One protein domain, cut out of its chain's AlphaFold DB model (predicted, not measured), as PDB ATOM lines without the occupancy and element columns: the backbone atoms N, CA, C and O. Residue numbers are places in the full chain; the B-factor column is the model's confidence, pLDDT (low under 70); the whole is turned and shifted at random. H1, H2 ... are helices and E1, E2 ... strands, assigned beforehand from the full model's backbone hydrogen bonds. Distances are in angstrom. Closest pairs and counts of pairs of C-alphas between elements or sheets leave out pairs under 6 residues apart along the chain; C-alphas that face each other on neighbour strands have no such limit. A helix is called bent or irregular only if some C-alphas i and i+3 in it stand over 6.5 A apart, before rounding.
ATOM      1  N   ILE A   3     -27.501 -23.254   3.004       94.31
ATOM      2  CA  ILE A   3     -26.518 -22.643   3.916       94.31
ATOM      3  C   ILE A   3     -25.152 -23.257   3.663       94.31
ATOM      4  O   ILE A   3     -25.023 -24.477   3.642       94.31
ATOM      5  N   GLU A   4     -24.136 -22.426   3.470       95.44
ATOM      6  CA  GLU A   4     -22.750 -22.875   3.368       95.44
ATOM      7  C   GLU A   4     -22.245 -23.432   4.701       95.44
ATOM      8  O   GLU A   4     -22.406 -22.799   5.742       95.44
ATOM      9  N   MET A   5     -21.609 -24.603   4.656       95.75
ATOM     10  CA  MET A   5     -20.997 -25.245   5.816       95.75
ATOM     11  C   MET A   5     -19.481 -25.077   5.768       95.75
ATOM     12  O   MET A   5     -18.814 -25.581   4.861       95.75
ATOM     13  N   ILE A   6     -18.934 -24.400   6.773       96.12
ATOM     14  CA  ILE A   6     -17.504 -24.136   6.914       96.12
ATOM     15  C   ILE A   6     -16.910 -25.158   7.892       96.12
ATOM     16  O   ILE A   6     -17.358 -25.228   9.042       96.12
ATOM     17  N   PRO A   7     -15.910 -25.964   7.487       95.56
ATOM     18  CA  PRO A   7     -15.208 -26.849   8.407       95.56
ATOM     19  C   PRO A   7     -14.396 -26.034   9.414       95.56
ATOM     20  O   PRO A   7     -13.774 -25.032   9.064       95.56
ATOM     21  N   VAL A   8     -14.370 -26.482  10.668       95.94
ATOM     22  CA  VAL A   8     -13.677 -25.776  11.750       95.94
ATOM     23  C   VAL A   8     -12.666 -26.669  12.457       95.94
ATOM     24  O   VAL A   8     -12.862 -27.874  12.615       95.94
ATOM     25  N   ARG A   9     -11.571 -26.068  12.932       93.56
ATOM     26  CA  ARG A   9     -10.576 -26.769  13.750       93.56
ATOM     27  C   ARG A   9     -11.063 -26.839  15.198       93.56
ATOM     28  O   ARG A   9     -10.781 -25.964  16.007       93.56
ATOM     29  N   SER A  10     -11.804 -27.890  15.524       94.06
ATOM     30  CA  SER A  10     -12.292 -28.168  16.878       94.06
ATOM     31  C   SER A  10     -12.299 -29.672  17.135       94.06
ATOM     32  O   SER A  10     -12.502 -30.464  16.218       94.06
ATOM     33  N   SER A  11     -12.079 -30.079  18.386       93.31
ATOM     34  CA  SER A  11     -12.137 -31.489  18.798       93.31
ATOM     35  C   SER A  11     -13.566 -32.031  18.878       93.31
ATOM     36  O   SER A  11     -13.761 -33.243  18.858       93.31
ATOM     37  N   ASN A  12     -14.572 -31.153  18.960       93.19
ATOM     38  CA  ASN A  12     -15.976 -31.541  19.112       93.19
ATOM     39  C   ASN A  12     -16.851 -31.105  17.924       93.19
ATOM     40  O   ASN A  12     -17.741 -31.844  17.500       93.19
ATOM     41  N   LEU A  13     -16.587 -29.918  17.370       96.50
ATOM     42  CA  LEU A  13     -17.345 -29.333  16.262       96.50
ATOM     43  C   LEU A  13     -16.639 -29.647  14.942       96.50
ATOM     44  O   LEU A  13     -15.429 -29.463  14.833       96.50
ATOM     45  N   LYS A  14     -17.397 -30.110  13.953       95.94
ATOM     46  CA  LYS A  14     -16.898 -30.490  12.630       95.94
ATOM     47  C   LYS A  14     -17.066 -29.356  11.629       95.94
ATOM     48  O   LYS A  14     -16.100 -28.942  10.998       95.94
ATOM     49  N   GLU A  15     -18.292 -28.864  11.499       96.12
ATOM     50  CA  GLU A  15     -18.685 -27.848  10.523       96.12
ATOM     51  C   GLU A  15     -19.695 -26.881  11.148       96.12
ATOM     52  O   GLU A  15     -20.505 -27.273  11.992       96.12
ATOM     53  N   ILE A  16     -19.638 -25.621  10.717       97.44
ATOM     54  CA  ILE A  16     -20.530 -24.546  11.150       97.44
ATOM     55  C   ILE A  16     -21.111 -23.866   9.914       97.44
ATOM     56  O   ILE A  16     -20.374 -23.503   9.002       97.44
ATOM     57  N   GLY A  17     -22.426 -23.688   9.892       97.00
ATOM     58  CA  GLY A  17     -23.120 -22.899   8.882       97.00
ATOM     59  C   GLY A  17     -23.879 -21.760   9.535       97.00
ATOM     60  O   GLY A  17     -24.348 -21.898  10.663       97.00
ATOM     61  N   TYR A  18     -24.004 -20.638   8.838       97.94
ATOM     62  CA  TYR A  18     -24.744 -19.493   9.346       97.94
ATOM     63  C   TYR A  18     -25.539 -18.822   8.235       97.94
ATOM     64  O   TYR A  18     -25.010 -18.569   7.153       97.94
ATOM     65  N   ASP A  19     -26.802 -18.522   8.515       96.81
ATOM     66  CA  ASP A  19     -27.622 -17.653   7.684       96.81
ATOM     67  C   ASP A  19     -27.910 -16.344   8.417       96.81
ATOM     68  O   ASP A  19     -28.684 -16.302   9.374       96.81
ATOM     69  N   HIS A  20     -27.301 -15.269   7.916       94.75
ATOM     70  CA  HIS A  20     -27.453 -13.915   8.436       94.75
ATOM     71  C   HIS A  20     -28.884 -13.389   8.319       94.75
ATOM     72  O   HIS A  20     -29.327 -12.646   9.188       94.75
ATOM     73  N   LYS A  21     -29.633 -13.772   7.279       94.69
ATOM     74  CA  LYS A  21     -30.988 -13.247   7.066       94.69
ATOM     75  C   LYS A  21     -31.972 -13.773   8.111       94.69
ATOM     76  O   LYS A  21     -32.912 -13.072   8.467       94.69
ATOM     77  N   ASN A  22     -31.764 -15.008   8.560       95.81
ATOM     78  CA  ASN A  22     -32.662 -15.710   9.474       95.81
ATOM     79  C   ASN A  22     -32.066 -15.909  10.879       95.81
ATOM     80  O   ASN A  22     -32.674 -16.600  11.694       95.81
ATOM     81  N   GLU A  23     -30.878 -15.354  11.151       97.31
ATOM     82  CA  GLU A  23     -30.132 -15.535  12.407       97.31
ATOM     83  C   GLU A  23     -30.048 -17.011  12.836       97.31
ATOM     84  O   GLU A  23     -30.263 -17.379  13.999       97.31
ATOM     85  N   LEU A  24     -29.778 -17.877  11.855       97.56
ATOM     86  CA  LEU A  24     -29.799 -19.326  12.005       97.56
ATOM     87  C   LEU A  24     -28.375 -19.876  11.982       97.56
ATOM     88  O   LEU A  24     -27.693 -19.828  10.961       97.56
ATOM     89  N   LEU A  25     -27.953 -20.460  13.099       98.12
ATOM     90  CA  LEU A  25     -26.675 -21.149  13.232       98.12
ATOM     91  C   LEU A  25     -26.888 -22.662  13.140       98.12
ATOM     92  O   LEU A  25     -27.662 -23.232  13.908       98.12
ATOM     93  N   ILE A  26     -26.161 -23.327  12.248       97.25
ATOM     94  CA  ILE A  26     -26.095 -24.787  12.161       97.25
ATOM     95  C   ILE A  26     -24.751 -25.261  12.696       97.25
ATOM     96  O   ILE A  26     -23.697 -24.794  12.269       97.25
ATOM     97  N   ILE A  27     -24.799 -26.235  13.599       97.12
ATOM     98  CA  ILE A  27     -23.635 -26.903  14.162       97.12
ATOM     99  C   ILE A  27     -23.688 -28.383  13.805       97.12
ATOM    100  O   ILE A  27     -24.655 -29.062  14.149       97.12
ATOM    101  N   ILE A  28     -22.626 -28.889  13.179       95.25
ATOM    102  CA  ILE A  28     -22.398 -30.323  12.980       95.25
ATOM    103  C   ILE A  28     -21.266 -30.759  13.907       95.25
ATOM    104  O   ILE A  28     -20.171 -30.195  13.880       95.25
ATOM    105  N   PHE A  29     -21.516 -31.778  14.722       95.50
ATOM    106  CA  PHE A  29     -20.537 -32.377  15.623       95.50
ATOM    107  C   PHE A  29     -19.774 -33.507  14.924       95.50
ATOM    108  O   PHE A  29     -20.303 -34.181  14.039       95.50
ATOM    109  N   HIS A  30     -18.541 -33.791  15.357       94.81
ATOM    110  CA  HIS A  30     -17.772 -34.933  14.827       94.81
ATOM    111  C   HIS A  30     -18.463 -36.279  15.050       94.81
ATOM    112  O   HIS A  30     -18.296 -37.193  14.249       94.81
ATOM    113  N   LYS A  31     -19.288 -36.381  16.099       92.06
ATOM    114  CA  LYS A  31     -20.095 -37.569  16.407       92.06
ATOM    115  C   LYS A  31     -21.287 -37.782  15.459       92.06
ATOM    116  O   LYS A  31     -21.996 -38.766  15.620       92.06
ATOM    117  N   GLY A  32     -21.510 -36.885  14.497       85.50
ATOM    118  CA  GLY A  32     -22.568 -36.986  13.484       85.50
ATOM    119  C   GLY A  32     -23.856 -36.241  13.834       85.50
ATOM    120  O   GLY A  32     -24.667 -35.975  12.954       85.50
ATOM    121  N   ASP A  33     -24.044 -35.832  15.090       93.31
ATOM    122  CA  ASP A  33     -25.202 -35.016  15.446       93.31
ATOM    123  C   ASP A  33     -25.133 -33.627  14.797       93.31
ATOM    124  O   ASP A  33     -24.075 -32.997  14.746       93.31
ATOM    125  N   ALA A  34     -26.284 -33.125  14.356       94.62
ATOM    126  CA  ALA A  34     -26.435 -31.779  13.824       94.62
ATOM    127  C   ALA A  34     -27.580 -31.048  14.530       94.62
ATOM    128  O   ALA A  34     -28.639 -31.625  14.793       94.62
ATOM    129  N   TYR A  35     -27.376 -29.771  14.830       96.31
ATOM    130  CA  TYR A  35     -28.342 -28.926  15.525       96.31
ATOM    131  C   TYR A  35     -28.451 -27.573  14.837       96.31
ATOM    132  O   TYR A  35     -27.447 -27.023  14.389       96.31
ATOM    133  N   ARG A  36     -29.666 -27.023  14.811       96.50
ATOM    134  CA  ARG A  36     -29.892 -25.614  14.483       96.50
ATOM    135  C   ARG A  36     -30.160 -24.820  15.754       96.50
ATOM    136  O   ARG A  36     -30.858 -25.327  16.630       96.50
ATOM    137  N   TYR A  37     -29.647 -23.599  15.811       98.19
ATOM    138  CA  TYR A  37     -29.896 -22.594  16.838       98.19
ATOM    139  C   TYR A  37     -30.488 -21.356  16.161       98.19
ATOM    140  O   TYR A  37     -29.915 -20.862  15.193       98.19
ATOM    141  N   THR A  38     -31.632 -20.877  16.642       97.56
ATOM    142  CA  THR A  38     -32.332 -19.702  16.088       97.56
ATOM    143  C   THR A  38     -32.073 -18.452  16.922       97.56
ATOM    144  O   THR A  38     -31.869 -18.572  18.134       97.56
ATOM    145  N   ASN A  39     -32.208 -17.275  16.304       97.56
ATOM    146  CA  ASN A  39     -31.990 -15.958  16.920       97.56
ATOM    147  C   ASN A  39     -30.553 -15.785  17.425       97.56
ATOM    148  O   ASN A  39     -30.335 -15.220  18.495       97.56
ATOM    149  N   VAL A  40     -29.575 -16.349  16.710       98.25
ATOM    150  CA  VAL A  40     -28.155 -16.157  17.018       98.25
ATOM    151  C   VAL A  40     -27.667 -14.941  16.226       98.25
ATOM    152  O   VAL A  40     -27.559 -15.050  15.001       98.25
ATOM    153  N   PRO A  41     -27.339 -13.811  16.878       98.06
ATOM    154  CA  PRO A  41     -26.897 -12.609  16.180       98.06
ATOM    155  C   PRO A  41     -25.610 -12.842  15.392       98.06
ATOM    156  O   PRO A  41     -24.770 -13.667  15.774       98.06
ATOM    157  N   TYR A  42     -25.422 -12.067  14.323       97.88
ATOM    158  CA  TYR A  42     -24.235 -12.175  13.475       97.88
ATOM    159  C   TYR A  42     -22.941 -11.978  14.269       97.88
ATOM    160  O   TYR A  42     -21.996 -12.747  14.098       97.88
ATOM    161  N   ASP A  43     -22.925 -11.031  15.207       97.94
ATOM    162  CA  ASP A  43     -21.771 -10.787  16.073       97.94
ATOM    163  C   ASP A  43     -21.407 -12.031  16.893       97.94
ATOM    164  O   ASP A  43     -20.241 -12.423  16.919       97.94
ATOM    165  N   THR A  44     -22.392 -12.722  17.476       98.12
ATOM    166  CA  THR A  44     -22.169 -13.983  18.204       98.12
ATOM    167  C   THR A  44     -21.585 -15.062  17.294       98.12
ATOM    168  O   THR A  44     -20.661 -15.770  17.699       98.12
ATOM    169  N   TYR A  45     -22.066 -15.179  16.051       98.31
ATOM    170  CA  TYR A  45     -21.467 -16.081  15.063       98.31
ATOM    171  C   TYR A  45     -20.016 -15.695  14.738       98.31
ATOM    172  O   TYR A  45     -19.136 -16.557  14.734       98.31
ATOM    173  N   THR A  46     -19.725 -14.410  14.517       97.62
ATOM    174  CA  THR A  46     -18.355 -13.973  14.204       97.62
ATOM    175  C   THR A  46     -17.388 -14.245  15.357       97.62
ATOM    176  O   THR A  46     -16.254 -14.664  15.124       97.62
ATOM    177  N   GLN A  47     -17.839 -14.075  16.603       97.62
ATOM    178  CA  GLN A  47     -17.047 -14.382  17.791       97.62
ATOM    179  C   GLN A  47     -16.875 -15.891  17.984       97.62
ATOM    180  O   GLN A  47     -15.779 -16.342  18.305       97.62
ATOM    181  N   LEU A  48     -17.900 -16.691  17.681       97.94
ATOM    182  CA  LEU A  48     -17.775 -18.148  17.633       97.94
ATOM    183  C   LEU A  48     -16.690 -18.592  16.647       97.94
ATOM    184  O   LEU A  48     -15.891 -19.463  16.985       97.94
ATOM    185  N   MET A  49     -16.647 -17.997  15.453       97.31
ATOM    186  CA  MET A  49     -15.652 -18.336  14.429       97.31
ATOM    187  C   MET A  49     -14.230 -17.897  14.803       97.31
ATOM    188  O   MET A  49     -13.274 -18.534  14.364       97.31
ATOM    189  N   LYS A  50     -14.075 -16.855  15.632       96.00
ATOM    190  CA  LYS A  50     -12.787 -16.486  16.250       96.00
ATOM    191  C   LYS A  50     -12.388 -17.463  17.361       96.00
ATOM    192  O   LYS A  50     -11.213 -17.799  17.490       96.00
ATOM    193  N   GLY A  51     -13.367 -17.961  18.114       93.75
ATOM    194  CA  GLY A  51     -13.174 -18.873  19.234       93.75
ATOM    195  C   GLY A  51     -12.960 -18.152  20.567       93.75
ATOM    196  O   GLY A  51     -13.073 -16.934  20.673       93.75
ATOM    197  N   ASP A  52     -12.703 -18.933  21.615       93.06
ATOM    198  CA  ASP A  52     -12.471 -18.419  22.966       93.06
ATOM    199  C   ASP A  52     -11.222 -17.511  23.029       93.06
ATOM    200  O   ASP A  52     -10.195 -17.892  22.468       93.06
ATOM    201  N   PRO A  53     -11.261 -16.352  23.714       87.38
ATOM    202  CA  PRO A  53     -10.159 -15.383  23.694       87.38
ATOM    203  C   PRO A  53      -8.820 -15.909  24.222       87.38
ATOM    204  O   PRO A  53      -7.772 -15.441  23.782       87.38
ATOM    205  N   ASP A  54      -8.838 -16.876  25.145       90.19
ATOM    206  CA  ASP A  54      -7.614 -17.359  25.793       90.19
ATOM    207  C   ASP A  54      -6.856 -18.366  24.919       90.19
ATOM    208  O   ASP A  54      -5.639 -18.506  25.021       90.19
ATOM    209  N   ASN A  55      -7.577 -19.139  24.096       90.31
ATOM    210  CA  ASN A  55      -7.004 -20.289  23.390       90.31
ATOM    211  C   ASN A  55      -7.561 -20.532  21.979       90.31
ATOM    212  O   ASN A  55      -7.314 -21.591  21.397       90.31
ATOM    213  N   ASN A  56      -8.318 -19.582  21.429       91.31
ATOM    214  CA  ASN A  56      -8.999 -19.656  20.134       91.31
ATOM    215  C   ASN A  56      -9.885 -20.911  19.974       91.31
ATOM    216  O   ASN A  56     -10.117 -21.401  18.867       91.31
ATOM    217  N   SER A  57     -10.385 -21.478  21.080       96.12
ATOM    218  CA  SER A  57     -11.202 -22.693  21.043       96.12
ATOM    219  C   SER A  57     -12.650 -22.375  20.692       96.12
ATOM    220  O   SER A  57     -13.431 -21.903  21.521       96.12
ATOM    221  N   ILE A  58     -13.039 -22.727  19.468       96.62
ATOM    222  CA  ILE A  58     -14.423 -22.628  18.976       96.62
ATOM    223  C   ILE A  58     -15.371 -23.460  19.855       96.62
ATOM    224  O   ILE A  58     -16.476 -23.035  20.182       96.62
ATOM    225  N   GLY A  59     -14.929 -24.645  20.293       95.94
ATOM    226  CA  GLY A  59     -15.725 -25.519  21.157       95.94
ATOM    227  C   GLY A  59     -15.994 -24.922  22.541       95.94
ATOM    228  O   GLY A  59     -17.112 -25.041  23.045       95.94
ATOM    229  N   LYS A  60     -14.993 -24.260  23.144       95.75
ATOM    230  CA  LYS A  60     -15.136 -23.594  24.450       95.75
ATOM    231  C   LYS A  60     -16.092 -22.402  24.339       95.75
ATOM    232  O   LYS A  60     -17.047 -22.345  25.112       95.75
ATOM    233  N   TYR A  61     -15.927 -21.557  23.315       97.56
ATOM    234  CA  TYR A  61     -16.838 -20.439  23.050       97.56
ATOM    235  C   TYR A  61     -18.285 -20.912  22.848       97.56
ATOM    236  O   TYR A  61     -19.198 -20.436  23.523       97.56
ATOM    237  N   PHE A  62     -18.500 -21.898  21.968       97.88
ATOM    238  CA  PHE A  62     -19.825 -22.470  21.717       97.88
ATOM    239  C   PHE A  62     -20.491 -22.959  23.007       97.88
ATOM    240  O   PHE A  62     -21.658 -22.656  23.261       97.88
ATOM    241  N   CYS A  63     -19.753 -23.701  23.836       96.31
ATOM    242  CA  CYS A  63     -20.269 -24.207  25.100       96.31
ATOM    243  C   CYS A  63     -20.661 -23.093  26.074       96.31
ATOM    244  O   CYS A  63     -21.675 -23.262  26.738       96.31
ATOM    245  N   ALA A  64     -19.879 -22.016  26.168       96.31
ATOM    246  CA  ALA A  64     -20.072 -20.957  27.157       96.31
ATOM    247  C   ALA A  64     -21.127 -19.913  26.751       96.31
ATOM    248  O   ALA A  64     -21.864 -19.424  27.604       96.31
ATOM    249  N   HIS A  65     -21.206 -19.575  25.461       97.31
ATOM    250  CA  HIS A  65     -22.011 -18.446  24.981       97.31
ATOM    251  C   HIS A  65     -23.268 -18.852  24.213       97.31
ATOM    252  O   HIS A  65     -24.199 -18.055  24.123       97.31
ATOM    253  N   ILE A  66     -23.312 -20.070  23.660       97.88
ATOM    254  CA  ILE A  66     -24.416 -20.508  22.795       97.88
ATOM    255  C   ILE A  66     -25.168 -21.679  23.423       97.88
ATOM    256  O   ILE A  66     -26.362 -21.574  23.683       97.88
ATOM    257  N   ARG A  67     -24.482 -22.789  23.718       96.75
ATOM    258  CA  ARG A  67     -25.119 -24.027  24.200       96.75
ATOM    259  C   ARG A  67     -25.834 -23.859  25.543       96.75
ATOM    260  O   ARG A  67     -26.852 -24.506  25.766       96.75
ATOM    261  N   THR A  68     -25.282 -23.047  26.440       96.25
ATOM    262  CA  THR A  68     -25.825 -22.792  27.784       96.25
ATOM    263  C   THR A  68     -26.723 -21.561  27.846       96.25
ATOM    264  O   THR A  68     -27.280 -21.284  28.905       96.25
ATOM    265  N   ASN A  69     -26.867 -20.812  26.749       96.88
ATOM    266  CA  ASN A  69     -27.654 -19.588  26.732       96.88
ATOM    267  C   ASN A  69     -29.136 -19.908  26.450       96.88
ATOM    268  O   ASN A  69     -29.463 -20.343  25.344       96.88
ATOM    269  N   PRO A  70     -30.051 -19.669  27.408       96.25
ATOM    270  CA  PRO A  70     -31.463 -20.017  27.255       96.25
ATOM    271  C   PRO A  70     -32.200 -19.179  26.199       96.25
ATOM    272  O   PRO A  70     -33.307 -19.541  25.807       96.25
ATOM    273  N   GLN A  71     -31.617 -18.070  25.727       96.69
ATOM    274  CA  GLN A  71     -32.217 -17.238  24.680       96.69
ATOM    275  C   GLN A  71     -32.215 -17.933  23.310       96.69
ATOM    276  O   GLN A  71     -33.088 -17.667  22.481       96.69
ATOM    277  N   TYR A  72     -31.273 -18.851  23.075       97.94
ATOM    278  CA  TYR A  72     -31.146 -19.548  21.799       97.94
ATOM    279  C   TYR A  72     -31.907 -20.869  21.832       97.94
ATOM    280  O   TYR A  72     -31.489 -21.855  22.442       97.94
ATOM    281  N   ARG A  73     -33.039 -20.902  21.128       97.50
ATOM    282  CA  ARG A  73     -33.778 -22.149  20.914       97.50
ATOM    283  C   ARG A  73     -33.017 -23.025  19.936       97.50
ATOM    284  O   ARG A  73     -32.489 -22.533  18.938       97.50
ATOM    285  N   TYR A  74     -33.014 -24.324  20.201       97.75
ATOM    286  CA  TYR A  74     -32.364 -25.293  19.339       97.75
ATOM    287  C   TYR A  74     -33.239 -26.509  19.084       97.75
ATOM    288  O   TYR A  74     -34.103 -26.873  19.881       97.75
ATOM    289  N   SER A  75     -32.991 -27.162  17.955       96.62
ATOM    290  CA  SER A  75     -33.595 -28.451  17.636       96.62
ATOM    291  C   SER A  75     -32.603 -29.315  16.876       96.62
ATOM    292  O   SER A  75     -31.817 -28.813  16.068       96.62
ATOM    293  N   LYS A  76     -32.667 -30.626  17.109       95.44
ATOM    294  CA  LYS A  76     -31.872 -31.591  16.352       95.44
ATOM    295  C   LYS A  76     -32.320 -31.592  14.891       95.44
ATOM    296  O   LYS A  76     -33.517 -31.632  14.608       95.44
ATOM    297  N   LEU A  77     -31.361 -31.544  13.979       92.81
ATOM    298  CA  LEU A  77     -31.605 -31.667  12.550       92.81
ATOM    299  C   LEU A  77     -31.614 -33.145  12.163       92.81
ATOM    300  O   LEU A  77     -30.829 -33.944  12.675       92.81
ATOM    301  N   ARG A  78     -32.496 -33.505  11.230       83.06
ATOM    302  CA  ARG A  78     -32.366 -34.760  10.489       83.06
ATOM    303  C   ARG A  78     -31.353 -34.494   9.375       83.06
ATOM    304  O   ARG A  78     -31.471 -33.508   8.652       83.06
ATOM    305  N   GLU A  79     -30.299 -35.289   9.337       73.00
ATOM    306  CA  GLU A  79     -29.086 -35.037   8.558       73.00
ATOM    307  C   GLU A  79     -29.377 -34.863   7.055       73.00
ATOM    308  O   GLU A  79     -29.953 -35.757   6.438       73.00
ATOM    309  N   LYS A  80     -28.983 -33.719   6.467       71.56
ATOM    310  CA  LYS A  80     -28.966 -33.474   5.010       71.56
ATOM    311  C   LYS A  80     -27.881 -32.457   4.630       71.56
ATOM    312  O   LYS A  80     -28.120 -31.253   4.596       71.56
ATOM    313  N   SER A  81     -26.680 -32.954   4.344       79.44
ATOM    314  CA  SER A  81     -25.569 -32.155   3.810       79.44
ATOM    315  C   SER A  81     -25.294 -32.545   2.358       79.44
ATOM    316  O   SER A  81     -25.283 -33.726   2.025       79.44
ATOM    317  N   PHE A  82     -25.037 -31.560   1.508       85.25
ATOM    318  CA  PHE A  82     -24.759 -31.713   0.081       85.25
ATOM    319  C   PHE A  82     -23.391 -31.121  -0.252       85.25
ATOM    320  O   PHE A  82     -22.875 -30.292   0.494       85.25
ATOM    321  N   LYS A  83     -22.811 -31.531  -1.381       88.25
ATOM    322  CA  LYS A  83     -21.633 -30.896  -1.982       88.25
ATOM    323  C   LYS A  83     -22.008 -30.343  -3.351       88.25
ATOM    324  O   LYS A  83     -22.778 -30.991  -4.057       88.25
ATOM    325  N   ASP A  84     -21.498 -29.172  -3.711       87.12
ATOM    326  CA  ASP A  84     -21.588 -28.676  -5.087       87.12
ATOM    327  C   ASP A  84     -20.448 -29.214  -5.972       87.12
ATOM    328  O   ASP A  84     -19.642 -30.041  -5.536       87.12
ATOM    329  N   HIS A  85     -20.401 -28.751  -7.225       86.56
ATOM    330  CA  HIS A  85     -19.381 -29.140  -8.200       86.56
ATOM    331  C   HIS A  85     -17.950 -28.725  -7.823       86.56
ATOM    332  O   HIS A  85     -17.011 -29.400  -8.236       86.56
ATOM    333  N   ASP A  86     -17.784 -27.689  -6.992       88.75
ATOM    334  CA  ASP A  86     -16.486 -27.223  -6.488       88.75
ATOM    335  C   ASP A  86     -16.086 -27.956  -5.191       88.75
ATOM    336  O   ASP A  86     -15.052 -27.675  -4.584       88.75
ATOM    337  N   GLY A  87     -16.912 -28.902  -4.730       84.12
ATOM    338  CA  GLY A  87     -16.694 -29.675  -3.509       84.12
ATOM    339  C   GLY A  87     -17.107 -28.954  -2.224       84.12
ATOM    340  O   GLY A  87     -16.908 -29.494  -1.129       84.12
ATOM    341  N   LYS A  88     -17.715 -27.771  -2.331       86.06
ATOM    342  CA  LYS A  88     -18.159 -26.969  -1.195       86.06
ATOM    343  C   LYS A  88     -19.416 -27.566  -0.575       86.06
ATOM    344  O   LYS A  88     -20.342 -27.976  -1.275       86.06
ATOM    345  N   LYS A  89     -19.440 -27.642   0.759       89.38
ATOM    346  CA  LYS A  89     -20.530 -28.269   1.511       89.38
ATOM    347  C   LYS A  89     -21.640 -27.280   1.833       89.38
ATOM    348  O   LYS A  89     -21.376 -26.146   2.226       89.38
ATOM    349  N   PHE A  90     -22.879 -27.748   1.738       91.69
ATOM    350  CA  PHE A  90     -24.063 -26.985   2.106       91.69
ATOM    351  C   PHE A  90     -25.053 -27.830   2.886       91.69
ATOM    352  O   PHE A  90     -25.249 -29.005   2.582       91.69
ATOM    353  N   TYR A  91     -25.737 -27.207   3.834       89.38
ATOM    354  CA  TYR A  91     -26.960 -27.751   4.395       89.38
ATOM    355  C   TYR A  91     -28.147 -27.296   3.548       89.38
ATOM    356  O   TYR A  91     -28.223 -26.123   3.160       89.38
ATOM    357  N   VAL A  92     -29.063 -28.225   3.269       82.81
ATOM    358  CA  VAL A  92     -30.342 -27.898   2.635       82.81
ATOM    359  C   VAL A  92     -31.476 -28.367   3.528       82.81
ATOM    360  O   VAL A  92     -31.632 -29.565   3.769       82.81
ATOM    361  N   GLU A  93     -32.240 -27.386   4.002       71.50
ATOM    362  CA  GLU A  93     -33.533 -27.594   4.661       71.50
ATOM    363  C   GLU A  93     -34.644 -27.775   3.630       71.50
ATOM    364  O   GLU A  93     -34.723 -26.899   2.725       71.50
TER     365      GLU A  93
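Overview. This is residues 3 to 93 of the 93 residues of the protein "KTSC domain-containing protein" of Candidatus Fokinia solitaria (UniProt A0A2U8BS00). One strongly twisted sheet of seven strands, curled like part of a barrel, has a helical hairpin, H1 and H2, packed on one face, with H1 running along the strands over E2 and H2 side by side with H1. The small hairpin E6 and E7 ends the sheet at the opposite end of the longest axis from the helices. The printed part has 91 residues with two named helices and seven named strands, in the order E1 E2 E3 E4 H1 H2 E5 E6 E7. The sheet runs E5 E4 E3 E2 E1 E7 E6, antiparallel throughout, and the class is mixed, helices and strands. The whole is compact, with a radius of gyration of the C-alphas of 12.5 A and spans of 37 by 25 by 24 A.

Arrangement. E1, residues 3 to 7, and E2, residues 13 to 19, form a hairpin, with N 6 and O 16 at 2.8 A. E3, residues 24 to 29, and E4, residues 34 to 38, complete a meander E1 E2 E3 E4, each strand the antiparallel neighbour of the one before. N 26 and O 17 are 2.8 A apart between E3 and E2, and N 37 and O 25 are 2.8 A apart between E4 and E3. H1, residues 42 to 50, is on the sheet at a height of 10.1 A, over E2 and, only just, with 3 C-alphas, over E3. On the local plane it stands at 23 degrees to E2, along the strands. H2, residues 58 to 67, is on the same face at a height of 9.4 A, over none of the strands, but only just, with 2 C-alphas falling on each of E3 and E2. H1 and H2 touch at the C-alphas of Leu 48 and Ile 58, 5.8 A apart, at a shallow tilt of 30 degrees, opposite ways. In H1 every O i to N i+4 pair is within hydrogen-bond range; in H2, 5 of 6 are. Edge strand E5, residues 73 to 76, pairs with E4, with N 38 and O 73 at 3.0 A. E6, residues 81 to 83, and E7, residues 89 to 92, form a hairpin, with N 82 and O 90 at 2.8 A. E1 pairs with E7 over residues 3 to 4 and with E2 over residues 5 to 7; N 91 and O 3 are 2.8 A apart.

Along the chain. E1 begins at C-alpha 3, (-26.518, -22.643, 3.916), and is 12.9 A long. E2 is 17.8 A, E3 16.4 A, E4 13.6 A and H1 12.5 A long. H2, 12.0 A, begins at C-alpha 58, (-14.423, -22.628, 18.976); it is irregular, but only just, with C-alphas 64 and 67 6.6 A apart. E7 ends at C-alpha 92, (-30.342, -27.898, 2.635).

Size, cuts and confidence. The C-alphas of Pro 70 and His 85 are the two farthest apart, at 38.6 A. The printed part has no cut and no long link. No printed residue has a pLDDT under 70.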